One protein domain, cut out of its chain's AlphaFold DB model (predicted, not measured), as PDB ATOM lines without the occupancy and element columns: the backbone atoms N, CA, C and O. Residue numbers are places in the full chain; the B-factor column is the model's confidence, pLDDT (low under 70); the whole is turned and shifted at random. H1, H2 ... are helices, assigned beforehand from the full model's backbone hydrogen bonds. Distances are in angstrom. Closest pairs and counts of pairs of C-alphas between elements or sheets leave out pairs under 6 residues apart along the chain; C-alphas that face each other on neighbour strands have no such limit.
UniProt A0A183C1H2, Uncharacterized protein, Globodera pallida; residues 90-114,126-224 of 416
ATOM      1  N   TYR A  90     176.295 156.239 161.943       81.62
ATOM      2  CA  TYR A  90     175.935 156.668 160.596       81.62
ATOM      3  C   TYR A  90     176.126 155.535 159.579       81.62
ATOM      4  O   TYR A  90     175.201 155.237 158.830       81.62
ATOM      5  N   GLU A  91     177.259 154.830 159.617       86.75
ATOM      6  CA  GLU A  91     177.554 153.710 158.717       86.75
ATOM      7  C   GLU A  91     176.621 152.516 158.937       86.75
ATOM      8  O   GLU A  91     176.132 151.921 157.974       86.75
ATOM      9  N   ARG A  92     176.292 152.185 160.195       88.75
ATOM     10  CA  ARG A  92     175.313 151.129 160.489       88.75
ATOM     11  C   ARG A  92     173.949 151.473 159.893       88.75
ATOM     12  O   ARG A  92     173.385 150.664 159.162       88.75
ATOM     13  N   ARG A  93     173.440 152.679 160.162       91.19
ATOM     14  CA  ARG A  93     172.121 153.102 159.676       91.19
ATOM     15  C   ARG A  93     172.091 153.240 158.154       91.19
ATOM     16  O   ARG A  93     171.113 152.856 157.523       91.19
ATOM     17  N   ARG A  94     173.170 153.747 157.554       92.94
ATOM     18  CA  ARG A  94     173.365 153.798 156.099       92.94
ATOM     19  C   ARG A  94     173.244 152.402 155.493       92.94
ATOM     20  O   ARG A  94     172.461 152.217 154.565       92.94
ATOM     21  N   LYS A  95     173.952 151.418 156.055       95.19
ATOM     22  CA  LYS A  95     173.890 150.022 155.607       95.19
ATOM     23  C   LYS A  95     172.486 149.431 155.749       95.19
ATOM     24  O   LYS A  95     172.005 148.808 154.810       95.19
ATOM     25  N   GLU A  96     171.806 149.675 156.866       94.88
ATOM     26  CA  GLU A  96     170.425 149.219 157.085       94.88
ATOM     27  C   GLU A  96     169.451 149.786 156.039       94.88
ATOM     28  O   GLU A  96     168.600 149.058 155.530       94.88
ATOM     29  N   VAL A  97     169.590 151.066 155.672       94.94
ATOM     30  CA  VAL A  97     168.760 151.686 154.625       94.94
ATOM     31  C   VAL A  97     169.077 151.097 153.250       94.94
ATOM     32  O   VAL A  97     168.150 150.795 152.499       94.94
ATOM     33  N   ILE A  98     170.356 150.891 152.924       96.38
ATOM     34  CA  ILE A  98     170.778 150.225 151.682       96.38
ATOM     35  C   ILE A  98     170.174 148.815 151.605       96.38
ATOM     36  O   ILE A  98     169.553 148.457 150.603       96.38
ATOM     37  N   ASP A  99     170.297 148.028 152.674       95.69
ATOM     38  CA  ASP A  99     169.764 146.667 152.747       95.69
ATOM     39  C   ASP A  99     168.239 146.641 152.610       95.69
ATOM     40  O   ASP A  99     167.695 145.817 151.871       95.69
ATOM     41  N   TRP A 100     167.546 147.588 153.247       95.19
ATOM     42  CA  TRP A 100     166.104 147.751 153.100       95.19
ATOM     43  C   TRP A 100     165.694 148.094 151.661       95.19
ATOM     44  O   TRP A 100     164.741 147.509 151.146       95.19
ATOM     45  N   ILE A 101     166.424 148.983 150.978       96.12
ATOM     46  CA  ILE A 101     166.147 149.320 149.574       96.12
ATOM     47  C   ILE A 101     166.322 148.090 148.683       96.12
ATOM     48  O   ILE A 101     165.457 147.814 147.851       96.12
ATOM     49  N   TYR A 102     167.388 147.311 148.872       95.56
ATOM     50  CA  TYR A 102     167.595 146.085 148.100       95.56
ATOM     51  C   TYR A 102     166.530 145.015 148.377       95.56
ATOM     52  O   TYR A 102     166.149 144.298 147.455       95.56
ATOM     53  N   ALA A 103     165.960 144.957 149.582       92.56
ATOM     54  CA  ALA A 103     164.821 144.080 149.882       92.56
ATOM     55  C   ALA A 103     163.521 144.463 149.132       92.56
ATOM     56  O   ALA A 103     162.570 143.674 149.056       92.56
ATOM     57  N   LEU A 104     163.458 145.671 148.556       93.06
ATOM     58  CA  LEU A 104     162.370 146.114 147.679       93.06
ATOM     59  C   LEU A 104     162.602 145.747 146.205       93.06
ATOM     60  O   LEU A 104     161.706 145.967 145.386       93.06
ATOM     61  N   GLN A 105     163.770 145.215 145.844       93.00
ATOM     62  CA  GLN A 105     164.052 144.817 144.473       93.00
ATOM     63  C   GLN A 105     163.307 143.528 144.118       93.00
ATOM     64  O   GLN A 105     163.379 142.524 144.822       93.00
ATOM     65  N   LEU A 106     162.578 143.564 143.006       90.31
ATOM     66  CA  LEU A 106     161.913 142.409 142.428       90.31
ATOM     67  C   LEU A 106     162.844 141.758 141.402       90.31
ATOM     68  O   LEU A 106     163.299 142.457 140.488       90.31
ATOM     69  N   PRO A 107     163.107 140.443 141.519       85.56
ATOM     70  CA  PRO A 107     163.970 139.745 140.581       85.56
ATOM     71  C   PRO A 107     163.321 139.670 139.202       85.56
ATOM     72  O   PRO A 107     162.090 139.715 139.058       85.56
ATOM     73  N   GLN A 108     164.152 139.491 138.181       74.56
ATOM     74  CA  GLN A 108     163.654 139.083 136.879       74.56
ATOM     75  C   GLN A 108     163.054 137.679 136.999       74.56
ATOM     76  O   GLN A 108     163.728 136.722 137.368       74.56
ATOM     77  N   ILE A 109     161.766 137.553 136.691       67.12
ATOM     78  CA  ILE A 109     161.156 136.247 136.460       67.12
ATOM     79  C   ILE A 109     161.082 136.101 134.955       67.12
ATOM     80  O   ILE A 109     160.218 136.696 134.307       67.12
ATOM     81  N   ASP A 110     162.037 135.352 134.411       58.47
ATOM     82  CA  ASP A 110     161.964 134.913 133.029       58.47
ATOM     83  C   ASP A 110     160.697 134.088 132.843       58.47
ATOM     84  O   ASP A 110     160.333 133.281 133.709       58.47
ATOM     85  N   ASP A 111     160.022 134.327 131.718       49.50
ATOM     86  CA  ASP A 111     158.794 133.649 131.335       49.50
ATOM     87  C   ASP A 111     158.962 132.142 131.567       49.50
ATOM     88  O   ASP A 111     159.764 131.449 130.937       49.50
ATOM     89  N   CYS A 112     158.241 131.667 132.576       41.44
ATOM     90  CA  CYS A 112     158.341 130.355 133.179       41.44
ATOM     91  C   CYS A 112     158.390 129.228 132.137       41.44
ATOM     92  O   CYS A 112     157.360 128.803 131.616       41.44
ATOM     93  N   LYS A 113     159.589 128.688 131.891       40.31
ATOM     94  CA  LYS A 113     159.757 127.371 131.257       40.31
ATOM     95  C   LYS A 113     160.304 126.294 132.196       40.31
ATOM     96  O   LYS A 113     160.088 125.130 131.900       40.31
ATOM     97  N   ASN A 114     160.924 126.631 133.337       36.34
ATOM     98  CA  ASN A 114     161.625 125.622 134.155       36.34
ATOM     99  C   ASN A 114     161.486 125.706 135.692       36.34
ATOM    100  O   ASN A 114     162.168 124.955 136.387       36.34
ATOM    101  N   SER A 126     148.777 134.938 134.927       46.44
ATOM    102  CA  SER A 126     149.486 136.029 135.643       46.44
ATOM    103  C   SER A 126     151.001 136.048 135.461       46.44
ATOM    104  O   SER A 126     151.658 136.951 135.983       46.44
ATOM    105  N   SER A 127     151.557 135.105 134.702       44.75
ATOM    106  CA  SER A 127     152.998 134.992 134.432       44.75
ATOM    107  C   SER A 127     153.599 136.242 133.774       44.75
ATOM    108  O   SER A 127     154.782 136.502 133.937       44.75
ATOM    109  N   SER A 128     152.783 137.084 133.132       49.09
ATOM    110  CA  SER A 128     153.237 138.317 132.471       49.09
ATOM    111  C   SER A 128     153.278 139.567 133.379       49.09
ATOM    112  O   SER A 128     153.704 140.636 132.946       49.09
ATOM    113  N   ARG A 129     152.836 139.486 134.646       53.25
ATOM    114  CA  ARG A 129     152.710 140.681 135.516       53.25
ATOM    115  C   ARG A 129     153.949 141.026 136.329       53.25
ATOM    116  O   ARG A 129     153.985 142.093 136.938       53.25
ATOM    117  N   ARG A 130     154.947 140.146 136.360       64.56
ATOM    118  CA  ARG A 130     156.139 140.363 137.177       64.56
ATOM    119  C   ARG A 130     157.216 140.996 136.315       64.56
ATOM    120  O   ARG A 130     157.707 140.414 135.350       64.56
ATOM    121  N   CYS A 131     157.516 142.240 136.640       70.62
ATOM    122  CA  CYS A 131     158.542 143.018 135.981       70.62
ATOM    123  C   CYS A 131     159.531 143.460 137.038       70.62
ATOM    124  O   CYS A 131     159.118 143.854 138.131       70.62
ATOM    125  N   GLY A 132     160.811 143.346 136.703       84.25
ATOM    126  CA  GLY A 132     161.885 143.723 137.600       84.25
ATOM    127  C   GLY A 132     161.911 145.224 137.878       84.25
ATOM    128  O   GLY A 132     161.237 146.016 137.214       84.25
ATOM    129  N   GLY A 133     162.657 145.606 138.908       91.75
ATOM    130  CA  GLY A 133     162.696 146.968 139.446       91.75
ATOM    131  C   GLY A 133     162.346 146.992 140.929       91.75
ATOM    132  O   GLY A 133     162.385 145.961 141.591       91.75
ATOM    133  N   PHE A 134     162.002 148.162 141.464       93.69
ATOM    134  CA  PHE A 134     161.714 148.320 142.893       93.69
ATOM    135  C   PHE A 134     160.216 148.505 143.165       93.69
ATOM    136  O   PHE A 134     159.518 149.230 142.444       93.69
ATOM    137  N   ARG A 135     159.720 147.857 144.226       92.00
ATOM    138  CA  ARG A 135     158.353 148.025 144.755       92.00
ATOM    139  C   ARG A 135     158.310 149.049 145.889       92.00
ATOM    140  O   ARG A 135     159.306 149.290 146.562       92.00
ATOM    141  N   GLY A 136     157.145 149.660 146.103       88.75
ATOM    142  CA  GLY A 136     156.979 150.725 147.102       88.75
ATOM    143  C   GLY A 136     157.024 150.252 148.557       88.75
ATOM    144  O   GLY A 136     157.326 151.038 149.445       88.75
ATOM    145  N   SER A 137     156.706 148.982 148.811       86.31
ATOM    146  CA  SER A 137     156.687 148.405 150.155       86.31
ATOM    147  C   SER A 137     156.783 146.883 150.099       86.31
ATOM    148  O   SER A 137     156.404 146.266 149.102       86.31
ATOM    149  N   ILE A 138     157.252 146.283 151.191       81.00
ATOM    150  CA  ILE A 138     157.218 144.841 151.419       81.00
ATOM    151  C   ILE A 138     155.801 144.491 151.893       81.00
ATOM    152  O   ILE A 138     155.453 144.695 153.051       81.00
ATOM    153  N   LEU A 139     154.956 144.009 150.976       65.62
ATOM    154  CA  LEU A 139     153.550 143.673 151.260       65.62
ATOM    155  C   LEU A 139     153.378 142.383 152.080       65.62
ATOM    156  O   LEU A 139     152.302 142.155 152.627       65.62
ATOM    157  N   SER A 140     154.403 141.533 152.158       57.59
ATOM    158  CA  SER A 140     154.347 140.252 152.861       57.59
ATOM    159  C   SER A 140     155.643 140.019 153.631       57.59
ATOM    160  O   SER A 140     156.727 140.171 153.073       57.59
ATOM    161  N   SER A 141     155.526 139.637 154.903       54.50
ATOM    162  CA  SER A 141     156.644 139.216 155.756       54.50
ATOM    163  C   SER A 141     157.266 137.887 155.318       54.50
ATOM    164  O   SER A 141     158.349 137.541 155.784       54.50
ATOM    165  N   SER A 142     156.610 137.140 154.425       52.25
ATOM    166  CA  SER A 142     157.201 135.976 153.773       52.25
ATOM    167  C   SER A 142     158.152 136.413 152.660       52.25
ATOM    168  O   SER A 142     157.838 137.302 151.869       52.25
ATOM    169  N   ALA A 143     159.295 135.731 152.572       56.44
ATOM    170  CA  ALA A 143     160.266 135.855 151.481       56.44
ATOM    171  C   ALA A 143     159.676 135.519 150.091       56.44
ATOM    172  O   ALA A 143     160.343 135.685 149.071       56.44
ATOM    173  N   ASP A 144     158.424 135.064 150.051       66.12
ATOM    174  CA  ASP A 144     157.719 134.668 148.849       66.12
ATOM    175  C   ASP A 144     157.110 135.871 148.123       66.12
ATOM    176  O   ASP A 144     156.401 136.706 148.690       66.12
ATOM    177  N   LEU A 145     157.374 135.936 146.819       69.00
ATOM    178  CA  LEU A 145     156.838 136.959 145.929       69.00
ATOM    179  C   LEU A 145     155.319 136.817 145.791       69.00
ATOM    180  O   LEU A 145     154.802 135.811 145.292       69.00
ATOM    181  N   CYS A 146     154.603 137.874 146.160       74.38
ATOM    182  CA  CYS A 146     153.162 137.964 146.030       74.38
ATOM    183  C   CYS A 146     152.770 138.193 144.555       74.38
ATOM    184  O   CYS A 146     153.444 138.926 143.832       74.38
ATOM    185  N   PRO A 147     151.646 137.638 144.063       72.88
ATOM    186  CA  PRO A 147     151.127 137.941 142.723       72.88
ATOM    187  C   PRO A 147     150.860 139.429 142.456       72.88
ATOM    188  O   PRO A 147     150.796 139.840 141.298       72.88
ATOM    189  N   TYR A 148     150.689 140.218 143.519       75.94
ATOM    190  CA  TYR A 148     150.463 141.661 143.459       75.94
ATOM    191  C   TYR A 148     151.752 142.484 143.570       75.94
ATOM    192  O   TYR A 148     151.701 143.708 143.420       75.94
ATOM    193  N   ASP A 149     152.900 141.837 143.794       82.00
ATOM    194  CA  ASP A 149     154.187 142.517 143.756       82.00
ATOM    195  C   ASP A 149     154.464 142.998 142.333       82.00
ATOM    196  O   ASP A 149     154.582 142.217 141.385       82.00
ATOM    197  N   SER A 150     154.548 144.317 142.183       85.12
ATOM    198  CA  SER A 150     154.844 144.962 140.912       85.12
ATOM    199  C   SER A 150     155.852 146.081 141.115       85.12
ATOM    200  O   SER A 150     155.766 146.855 142.072       85.12
ATOM    201  N   ALA A 151     156.819 146.159 140.203       90.50
ATOM    202  CA  ALA A 151     157.762 147.259 140.184       90.50
ATOM    203  C   ALA A 151     157.057 148.530 139.705       90.50
ATOM    204  O   ALA A 151     156.237 148.510 138.777       90.50
ATOM    205  N   HIS A 152     157.411 149.647 140.330       92.12
ATOM    206  CA  HIS A 152     156.937 150.968 139.956       92.12
ATOM    207  C   HIS A 152     158.120 151.787 139.442       92.12
ATOM    208  O   HIS A 152     159.167 151.847 140.086       92.12
ATOM    209  N   LEU A 153     157.966 152.455 138.297       93.44
ATOM    210  CA  LEU A 153     159.068 153.181 137.661       93.44
ATOM    211  C   LEU A 153     159.576 154.328 138.544       93.44
ATOM    212  O   LEU A 153     160.777 154.464 138.747       93.44
ATOM    213  N   ALA A 154     158.657 155.089 139.150       94.94
ATOM    214  CA  ALA A 154     159.029 156.135 140.107       94.94
ATOM    215  C   ALA A 154     159.782 155.576 141.326       94.94
ATOM    216  O   ALA A 154     160.732 156.197 141.783       94.94
ATOM    217  N   GLN A 155     159.409 154.391 141.818       95.44
ATOM    218  CA  GLN A 155     160.107 153.781 142.945       95.44
ATOM    219  C   GLN A 155     161.492 153.290 142.537       95.44
ATOM    220  O   GLN A 155     162.443 153.473 143.276       95.44
ATOM    221  N   THR A 156     161.612 152.727 141.337       95.69
ATOM    222  CA  THR A 156     162.898 152.315 140.769       95.69
ATOM    223  C   THR A 156     163.847 153.505 140.655       95.69
ATOM    224  O   THR A 156     164.982 153.417 141.108       95.69
ATOM    225  N   TYR A 157     163.364 154.637 140.137       96.75
ATOM    226  CA  TYR A 157     164.126 155.885 140.094       96.75
ATOM    227  C   TYR A 157     164.550 156.346 141.498       96.75
ATOM    228  O   TYR A 157     165.737 156.530 141.753       96.75
ATOM    229  N   THR A 158     163.601 156.458 142.432       96.69
ATOM    230  CA  THR A 158     163.876 156.910 143.802       96.69
ATOM    231  C   THR A 158     164.863 155.992 144.523       96.69
ATOM    232  O   THR A 158     165.798 156.483 145.147       96.69
ATOM    233  N   SER A 159     164.708 154.671 144.413       97.00
ATOM    234  CA  SER A 159     165.618 153.691 145.010       97.00
ATOM    235  C   SER A 159     167.042 153.838 144.479       97.00
ATOM    236  O   SER A 159     167.972 153.867 145.277       97.00
ATOM    237  N   LEU A 160     167.222 154.003 143.163       97.06
ATOM    238  CA  LEU A 160     168.545 154.228 142.570       97.06
ATOM    239  C   LEU A 160     169.173 155.542 143.048       97.06
ATOM    240  O   LEU A 160     170.344 155.557 143.416       97.06
ATOM    241  N   CYS A 161     168.401 156.632 143.101       96.75
ATOM    242  CA  CYS A 161     168.891 157.905 143.628       96.75
ATOM    243  C   CYS A 161     169.315 157.794 145.095       96.75
ATOM    244  O   CYS A 161     170.369 158.308 145.456       96.75
ATOM    245  N   ILE A 162     168.525 157.122 145.938       96.19
ATOM    246  CA  ILE A 162     168.870 156.957 147.354       96.19
ATOM    247  C   ILE A 162     170.134 156.105 147.502       96.19
ATOM    248  O   ILE A 162     171.011 156.488 148.268       96.19
ATOM    249  N   LEU A 163     170.270 155.005 146.755       96.38
ATOM    250  CA  LEU A 163     171.485 154.180 146.776       96.38
ATOM    251  C   LEU A 163     172.731 155.002 146.411       96.38
ATOM    252  O   LEU A 163     173.722 154.955 147.134       96.38
ATOM    253  N   LEU A 164     172.655 155.828 145.363       95.69
ATOM    254  CA  LEU A 164     173.756 156.709 144.955       95.69
ATOM    255  C   LEU A 164     174.075 157.794 145.996       95.69
ATOM    256  O   LEU A 164     175.244 158.040 146.279       95.69
ATOM    257  N   ILE A 165     173.059 158.428 146.596       93.56
ATOM    258  CA  ILE A 165     173.247 159.423 147.671       93.56
ATOM    259  C   ILE A 165     173.911 158.778 148.891       93.56
ATOM    260  O   ILE A 165     174.765 159.387 149.530       93.56
ATOM    261  N   LEU A 166     173.542 157.535 149.196       94.00
ATOM    262  CA  LEU A 166     174.166 156.732 150.239       94.00
ATOM    263  C   LEU A 166     175.493 156.112 149.782       94.00
ATOM    264  O   LEU A 166     176.000 155.246 150.481       94.00
ATOM    265  N   GLY A 167     176.067 156.505 148.642       93.19
ATOM    266  CA  GLY A 167     177.368 156.030 148.160       93.19
ATOM    267  C   GLY A 167     177.466 154.512 147.990       93.19
ATOM    268  O   GLY A 167     178.525 153.950 148.256       93.19
ATOM    269  N   ASP A 168     176.363 153.846 147.647       96.88
ATOM    270  CA  ASP A 168     176.357 152.438 147.248       96.88
ATOM    271  C   ASP A 168     176.975 152.289 145.848       96.88
ATOM    272  O   ASP A 168     176.798 153.147 144.981       96.88
ATOM    273  N   ASP A 169     177.691 151.192 145.612       96.75
ATOM    274  CA  ASP A 169     178.379 150.922 144.342       96.75
ATOM    275  C   ASP A 169     177.470 150.276 143.277       96.75
ATOM    276  O   ASP A 169     177.907 149.986 142.158       96.75
ATOM    277  N   LEU A 170     176.197 150.031 143.616       96.69
ATOM    278  CA  LEU A 170     175.210 149.351 142.781       96.69
ATOM    279  C   LEU A 170     175.655 147.948 142.328       96.69
ATOM    280  O   LEU A 170     175.157 147.422 141.328       96.69
ATOM    281  N   SER A 171     176.599 147.310 143.025       96.69
ATOM    282  CA  SER A 171     177.083 145.962 142.688       96.69
ATOM    283  C   SER A 171     175.988 144.904 142.850       96.69
ATOM    284  O   SER A 171     175.906 143.969 142.054       96.69
ATOM    285  N   ARG A 172     175.095 145.099 143.827       95.19
ATOM    286  CA  ARG A 172     173.952 144.226 144.151       95.19
ATOM    287  C   ARG A 172     172.723 144.457 143.267       95.19
ATOM    288  O   ARG A 172     171.736 143.741 143.404       95.19
ATOM    289  N   LEU A 173     172.745 145.474 142.407       95.44
ATOM    290  CA  LEU A 173     171.628 145.812 141.531       95.44
ATOM    291  C   LEU A 173     171.452 144.744 140.445       95.44
ATOM    292  O   LEU A 173     172.322 144.585 139.588       95.44
ATOM    293  N   ASP A 174     170.293 144.083 140.413       94.12
ATOM    294  CA  ASP A 174     169.870 143.279 139.265       94.12
ATOM    295  C   ASP A 174     169.526 144.207 138.086       94.12
ATOM    296  O   ASP A 174     168.383 144.627 137.865       94.12
ATOM    297  N   ARG A 175     170.570 144.583 137.338       93.62
ATOM    298  CA  ARG A 175     170.485 145.480 136.178       93.62
ATOM    299  C   ARG A 175     169.535 144.927 135.119       93.62
ATOM    300  O   ARG A 175     168.780 145.698 134.526       93.62
ATOM    301  N   ARG A 176     169.523 143.607 134.917       90.81
ATOM    302  CA  ARG A 176     168.669 142.946 133.922       90.81
ATOM    303  C   ARG A 176     167.201 143.081 134.299       90.81
ATOM    304  O   ARG A 176     166.403 143.539 133.481       90.81
ATOM    305  N   ALA A 177     166.871 142.818 135.564       90.44
ATOM    306  CA  ALA A 177     165.528 143.012 136.092       90.44
ATOM    307  C   ALA A 177     165.053 144.461 135.927       90.44
ATOM    308  O   ALA A 177     163.950 144.691 135.426       90.44
ATOM    309  N   VAL A 178     165.885 145.441 136.296       93.50
ATOM    310  CA  VAL A 178     165.555 146.869 136.163       93.50
ATOM    311  C   VAL A 178     165.339 147.259 134.701       93.50
ATOM    312  O   VAL A 178     164.310 147.851 134.377       93.50
ATOM    313  N   LEU A 179     166.259 146.898 133.802       92.25
ATOM    314  CA  LEU A 179     166.164 147.231 132.377       92.25
ATOM    315  C   LEU A 179     164.944 146.581 131.722       92.25
ATOM    316  O   LEU A 179     164.226 147.239 130.972       92.25
ATOM    317  N   ASN A 180     164.654 145.324 132.051       88.19
ATOM    318  CA  ASN A 180     163.463 144.634 131.568       88.19
ATOM    319  C   ASN A 180     162.181 145.294 132.116       88.19
ATOM    320  O   ASN A 180     161.214 145.507 131.383       88.19
ATOM    321  N   GLY A 181     162.192 145.714 133.385       89.56
ATOM    322  CA  GLY A 181     161.122 146.501 133.996       89.56
ATOM    323  C   GLY A 181     160.830 147.806 133.258       89.56
ATOM    324  O   GLY A 181     159.676 148.091 132.932       89.56
ATOM    325  N   VAL A 182     161.878 148.565 132.940       91.81
ATOM    326  CA  VAL A 182     161.795 149.816 132.173       91.81
ATOM    327  C   VAL A 182     161.318 149.550 130.741       91.81
ATOM    328  O   VAL A 182     160.404 150.224 130.264       91.81
ATOM    329  N   ALA A 183     161.860 148.530 130.072       89.81
ATOM    330  CA  ALA A 183     161.488 148.165 128.706       89.81
ATOM    331  C   ALA A 183     160.010 147.759 128.596       89.81
ATOM    332  O   ALA A 183     159.313 148.180 127.674       89.81
ATOM    333  N   LYS A 184     159.497 146.987 129.558       88.00
ATOM    334  CA  LYS A 184     158.077 146.613 129.609       88.00
ATOM    335  C   LYS A 184     157.164 147.752 130.095       88.00
ATOM    336  O   LYS A 184     155.953 147.717 129.872       88.00
ATOM    337  N   ALA A 185     157.710 148.767 130.766       89.81
ATOM    338  CA  ALA A 185     156.986 150.001 131.069       89.81
ATOM    339  C   ALA A 185     156.847 150.911 129.834       89.81
ATOM    340  O   ALA A 185     155.949 151.756 129.807       89.81
ATOM    341  N   GLN A 186     157.685 150.739 128.808       92.00
ATOM    342  CA  GLN A 186     157.604 151.490 127.559       92.00
ATOM    343  C   GLN A 186     156.494 150.940 126.646       92.00
ATOM    344  O   GLN A 186     156.524 149.794 126.197       92.00
ATOM    345  N   GLY A 187     155.497 151.775 126.360       87.62
ATOM    346  CA  GLY A 187     154.463 151.489 125.372       87.62
ATOM    347  C   GLY A 187     154.972 151.596 123.933       87.62
ATOM    348  O   GLY A 187     156.027 152.165 123.669       87.62
ATOM    349  N   GLU A 188     154.171 151.111 122.984       88.62
ATOM    350  CA  GLU A 188     154.465 151.151 121.538       88.62
ATOM    351  C   GLU A 188     154.679 152.571 120.998       88.62
ATOM    352  O   GLU A 188     155.435 152.790 120.060       88.62
ATOM    353  N   ASN A 189     154.055 153.566 121.630       89.50
ATOM    354  CA  ASN A 189     154.236 154.981 121.304       89.50
ATOM    355  C   ASN A 189     155.511 155.600 121.913       89.50
ATOM    356  O   ASN A 189     155.658 156.824 121.909       89.50
ATOM    357  N   GLY A 190     156.384 154.788 122.514       90.94
ATOM    358  CA  GLY A 190     157.609 155.219 123.182       90.94
ATOM    359  C   GLY A 190     157.394 155.925 124.524       90.94
ATOM    360  O   GLY A 190     158.366 156.395 125.116       90.94
ATOM    361  N   ARG A 191     156.153 156.032 125.024       90.94
ATOM    362  CA  ARG A 191     155.864 156.620 126.344       90.94
ATOM    363  C   ARG A 191     156.025 155.578 127.441       90.94
ATOM    364  O   ARG A 191     155.655 154.424 127.258       90.94
ATOM    365  N   PHE A 192     156.484 156.015 128.605       92.06
ATOM    366  CA  PHE A 192     156.612 155.155 129.776       92.06
ATOM    367  C   PHE A 192     155.356 155.214 130.644       92.06
ATOM    368  O   PHE A 192     154.833 156.288 130.949       92.06
ATOM    369  N   PHE A 193     154.873 154.046 131.055       89.69
ATOM    370  CA  PHE A 193     153.848 153.906 132.078       89.69
ATOM    371  C   PHE A 193     154.496 153.765 133.458       89.69
ATOM    372  O   PHE A 193     155.593 153.241 133.607       89.69
ATOM    373  N   TRP A 194     153.786 154.214 134.492       85.88
ATOM    374  CA  TRP A 194     154.264 154.154 135.877       85.88
ATOM    375  C   TRP A 194     154.447 152.724 136.399       85.88
ATOM    376  O   TRP A 194     155.286 152.483 137.264       85.88
ATOM    377  N   LYS A 195     153.676 151.780 135.854       82.94
ATOM    378  CA  LYS A 195     153.813 150.344 136.085       82.94
ATOM    379  C   LYS A 195     154.104 149.633 134.784       82.94
ATOM    380  O   LYS A 195     153.606 150.016 133.721       82.94
ATOM    381  N   CYS A 196     154.819 148.536 134.923       73.06
ATOM    382  CA  CYS A 196     154.978 147.579 133.860       73.06
ATOM    383  C   CYS A 196     153.619 147.057 133.370       73.06
ATOM    384  O   CYS A 196     152.744 146.723 134.179       73.06
ATOM    385  N   ARG A 197     153.427 146.997 132.050       66.69
ATOM    386  CA  ARG A 197     152.256 146.349 131.455       66.69
ATOM    387  C   ARG A 197     152.683 145.025 130.827       66.69
ATOM    388  O   ARG A 197     153.747 144.978 130.213       66.69
ATOM    389  N   PRO A 198     151.861 143.967 130.941       58.44
ATOM    390  CA  PRO A 198     152.079 142.778 130.137       58.44
ATOM    391  C   PRO A 198     152.051 143.198 128.663       58.44
ATOM    392  O   PRO A 198     151.057 143.759 128.191       58.44
ATOM    393  N   ARG A 199     153.167 142.999 127.951       55.34
ATOM    394  CA  ARG A 199     153.197 143.146 126.494       55.34
ATOM    395  C   ARG A 199     152.310 142.038 125.943       55.34
ATOM    396  O   ARG A 199     152.631 140.865 126.107       55.34
ATOM    397  N   ILE A 200     151.197 142.407 125.315       47.59
ATOM    398  CA  ILE A 200     150.445 141.470 124.483       47.59
ATOM    399  C   ILE A 200     151.405 141.112 123.342       47.59
ATOM    400  O   ILE A 200     151.883 141.986 122.623       47.59
ATOM    401  N   SER A 201     151.824 139.852 123.328       43.41
ATOM    402  CA  SER A 201     152.924 139.282 122.548       43.41
ATOM    403  C   SER A 201     152.968 139.756 121.095       43.41
ATOM    404  O   SER A 201     151.946 139.658 120.425       43.41
ATOM    405  N   ASN A 202     154.154 140.180 120.621       38.94
ATOM    406  CA  ASN A 202     154.648 139.908 119.254       38.94
ATOM    407  C   ASN A 202     156.103 140.347 118.963       38.94
ATOM    408  O   ASN A 202     156.621 140.018 117.899       38.94
ATOM    409  N   ILE A 203     156.818 141.024 119.872       46.69
ATOM    410  CA  ILE A 203     158.223 141.417 119.628       46.69
ATOM    411  C   ILE A 203     159.175 140.463 120.364       46.69
ATOM    412  O   ILE A 203     159.130 140.361 121.587       46.69
ATOM    413  N   LYS A 204     160.023 139.757 119.603       47.25
ATOM    414  CA  LYS A 204     161.007 138.772 120.087       47.25
ATOM    415  C   LYS A 204     162.018 139.411 121.058       47.25
ATOM    416  O   LYS A 204     162.697 140.370 120.704       47.25
ATOM    417  N   ASN A 205     162.142 138.834 122.259       53.62
ATOM    418  CA  ASN A 205     163.033 139.270 123.349       53.62
ATOM    419  C   ASN A 205     164.547 139.147 123.044       53.62
ATOM    420  O   ASN A 205     165.352 139.710 123.780       53.62
ATOM    421  N   GLU A 206     164.953 138.477 121.959       49.19
ATOM    422  CA  GLU A 206     166.372 138.248 121.612       49.19
ATOM    423  C   GLU A 206     167.184 139.541 121.431       49.19
ATOM    424  O   GLU A 206     168.357 139.590 121.798       49.19
ATOM    425  N   LEU A 207     166.564 140.618 120.934       53.69
ATOM    426  CA  LEU A 207     167.249 141.900 120.738       53.69
ATOM    427  C   LEU A 207     167.527 142.634 122.063       53.69
ATOM    428  O   LEU A 207     168.455 143.435 122.135       53.69
ATOM    429  N   LEU A 208     166.729 142.389 123.109       56.25
ATOM    430  CA  LEU A 208     166.918 143.026 124.413       56.25
ATOM    431  C   LEU A 208     168.078 142.368 125.170       56.25
ATOM    432  O   LEU A 208     168.940 143.078 125.673       56.25
ATOM    433  N   GLU A 209     168.150 141.036 125.161       53.31
ATOM    434  CA  GLU A 209     169.242 140.264 125.776       53.31
ATOM    435  C   GLU A 209     170.614 140.640 125.190       53.31
ATOM    436  O   GLU A 209     171.566 140.896 125.927       53.31
ATOM    437  N   GLN A 210     170.704 140.783 123.861       57.19
ATOM    438  CA  GLN A 210     171.934 141.230 123.193       57.19
ATOM    439  C   GLN A 210     172.331 142.665 123.579       57.19
ATOM    440  O   GLN A 210     173.517 142.965 123.716       57.19
ATOM    441  N   LYS A 211     171.352 143.558 123.783       60.25
ATOM    442  CA  LYS A 211     171.604 144.954 124.179       60.25
ATOM    443  C   LYS A 211     172.014 145.081 125.644       60.25
ATOM    444  O   LYS A 211     172.888 145.885 125.943       60.25
ATOM    445  N   VAL A 212     171.433 144.286 126.541       57.69
ATOM    446  CA  VAL A 212     171.813 144.276 127.962       57.69
ATOM    447  C   VAL A 212     173.246 143.766 128.135       57.69
ATOM    448  O   VAL A 212     174.031 144.409 128.823       57.69
ATOM    449  N   ALA A 213     173.631 142.701 127.423       57.34
ATOM    450  CA  ALA A 213     175.011 142.209 127.428       57.34
ATOM    451  C   ALA A 213     176.026 143.256 126.918       57.34
ATOM    452  O   ALA A 213     177.131 143.355 127.445       57.34
ATOM    453  N   ALA A 214     175.646 144.070 125.926       59.53
ATOM    454  CA  ALA A 214     176.489 145.154 125.419       59.53
ATOM    455  C   ALA A 214     176.624 146.334 126.405       59.53
ATOM    456  O   ALA A 214     177.674 146.973 126.451       59.53
ATOM    457  N   ILE A 215     175.580 146.623 127.192       57.94
ATOM    458  CA  ILE A 215     175.615 147.644 128.254       57.94
ATOM    459  C   ILE A 215     176.517 147.185 129.404       57.94
ATOM    460  O   ILE A 215     177.346 147.968 129.858       57.94
ATOM    461  N   ASP A 216     176.392 145.926 129.841       47.47
ATOM    462  CA  ASP A 216     177.217 145.370 130.922       47.47
ATOM    463  C   ASP A 216     178.720 145.436 130.566       47.47
ATOM    464  O   ASP A 216     179.524 145.870 131.390       47.47
ATOM    465  N   LEU A 217     179.088 145.124 129.313       54.06
ATOM    466  CA  LEU A 217     180.470 145.242 128.816       54.06
ATOM    467  C   LEU A 217     180.991 146.690 128.817       54.06
ATOM    468  O   LEU A 217     182.097 146.942 129.289       54.06
ATOM    469  N   LYS A 218     180.192 147.658 128.344       51.78
ATOM    470  CA  LYS A 218     180.583 149.082 128.342       51.78
ATOM    471  C   LYS A 218     180.689 149.676 129.747       51.78
ATOM    472  O   LYS A 218     181.478 150.590 129.971       51.78
ATOM    473  N   LEU A 219     179.885 149.197 130.695       44.56
ATOM    474  CA  LEU A 219     179.910 149.695 132.068       44.56
ATOM    475  C   LEU A 219     181.149 149.196 132.828       44.56
ATOM    476  O   LEU A 219     181.711 149.948 133.621       44.56
ATOM    477  N   ASP A 220     181.602 147.967 132.566       42.56
ATOM    478  CA  ASP A 220     182.864 147.456 133.114       42.56
ATOM    479  C   ASP A 220     184.091 148.167 132.513       42.56
ATOM    480  O   ASP A 220     185.045 148.433 133.242       42.56
ATOM    481  N   GLU A 221     184.040 148.599 131.246       45.28
ATOM    482  CA  GLU A 221     185.060 149.488 130.659       45.28
ATOM    483  C   GLU A 221     185.098 150.872 131.343       45.28
ATOM    484  O   GLU A 221     186.177 151.406 131.607       45.28
ATOM    485  N   LEU A 222     183.939 151.437 131.707       41.59
ATOM    486  CA  LEU A 222     183.834 152.741 132.385       41.59
ATOM    487  C   LEU A 222     184.266 152.714 133.861       41.59
ATOM    488  O   LEU A 222     184.691 153.739 134.399       41.59
ATOM    489  N   LYS A 223     184.212 151.554 134.531       40.47
ATOM    490  CA  LYS A 223     184.716 151.398 135.911       40.47
ATOM    491  C   LYS A 223     186.233 151.574 136.020       40.47
ATOM    492  O   LYS A 223     186.729 151.824 137.115       40.47
ATOM    493  N   HIS A 224     186.974 151.461 134.918       35.41
ATOM    494  CA  HIS A 224     188.427 151.633 134.898       35.41
ATOM    495  C   HIS A 224     188.893 153.045 134.504       35.41
ATOM    496  O   HIS A 224     190.098 153.281 134.470       35.41
TER     497      HIS A 224
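This is residues 90 to 114 and 126 to 224 of the 416 residues of an uncharacterized protein of Globodera pallida (UniProt A0A183C1H2). A loose helical hairpin, H2 and H3, has H1 on the H2 side and the long helix H4 set off near H3, with H4 and the last two residues reaching away as an arm whose residues 217 to 224 stick out. Two long stretches hold no named element: residues 126 to 152, whose C-alphas lie 2 to 20 A from the mean of all C-alphas, pass by the middle and swing out, and residues 186 to 205, at 10 to 22 A from it, loop out before H4. The printed part has 124 residues, with four named helices in the order H1, H2, H3, H4 and no named strand; the class is all helix, though under half of the residues, 55 of 124, are in named elements. The whole is compact, with a radius of gyration of the C-alphas of 15.3 A, and spans 49 by 40 by 32 A.

H1, residues 90 to 103, and H2, residues 153 to 165, only just touch, with 3 pairs of C-alphas within 8 A. The closest are those of Ile 98 and Leu 163, 6.3 A apart, and H1 takes part with residues 98 to 101 alone. They run opposite ways at a shallow tilt of 24 degrees. H2 and H3, residues 175 to 185, form a helical hairpin. H2 touches H3 with residues 153 to 156 alone; the closest C-alphas, those of Leu 153 and Val 182, are 7.0 A apart. They run opposite ways at a shallow tilt of 33 degrees, only just short of steep. H3 and H4, residues 206 to 222, are close but not clearly touching, with the closest C-alphas, those of Arg 176 and Val 212, 6.9 A apart. They run opposite ways at a steep tilt of 47 degrees. H1 and H3, H1 and H4, and H2 and H4 are apart. Residues 105 to 106 pair with residues 133 to 134, antiparallel. In H1, H2, H3 and H4 every O i to N i+4 pair is within hydrogen-bond range.

H1 begins with C-alpha 90 at (175.935, 156.668, 160.596) and measures 19.9 A from first to last C-alpha. H2 measures 18.4 A and begins with C-alpha 153 at (159.068, 153.181, 137.661). H3 measures 15.1 A. H4, the longest helix with 17 residues, measures 25.1 A and ends with C-alpha 222 at (183.834, 152.741, 132.385).

The two C-alphas farthest apart, those of Tyr 90 and Asn 202, are 49.4 A apart. Residues 115 to 125 are not printed, and C-alphas 114 and 126 are 16.1 A apart across this cut, which falls in the link from H1 to H2. The link from H2 to H3 is short, and that from H3 to H4 is long, with 20 residues. The mean pLDDT of the printed part is 76.3; residues 109 to 114, 126 to 130, 139 to 145 and 197 to 224 are under 70, and H4 has a mean of 52.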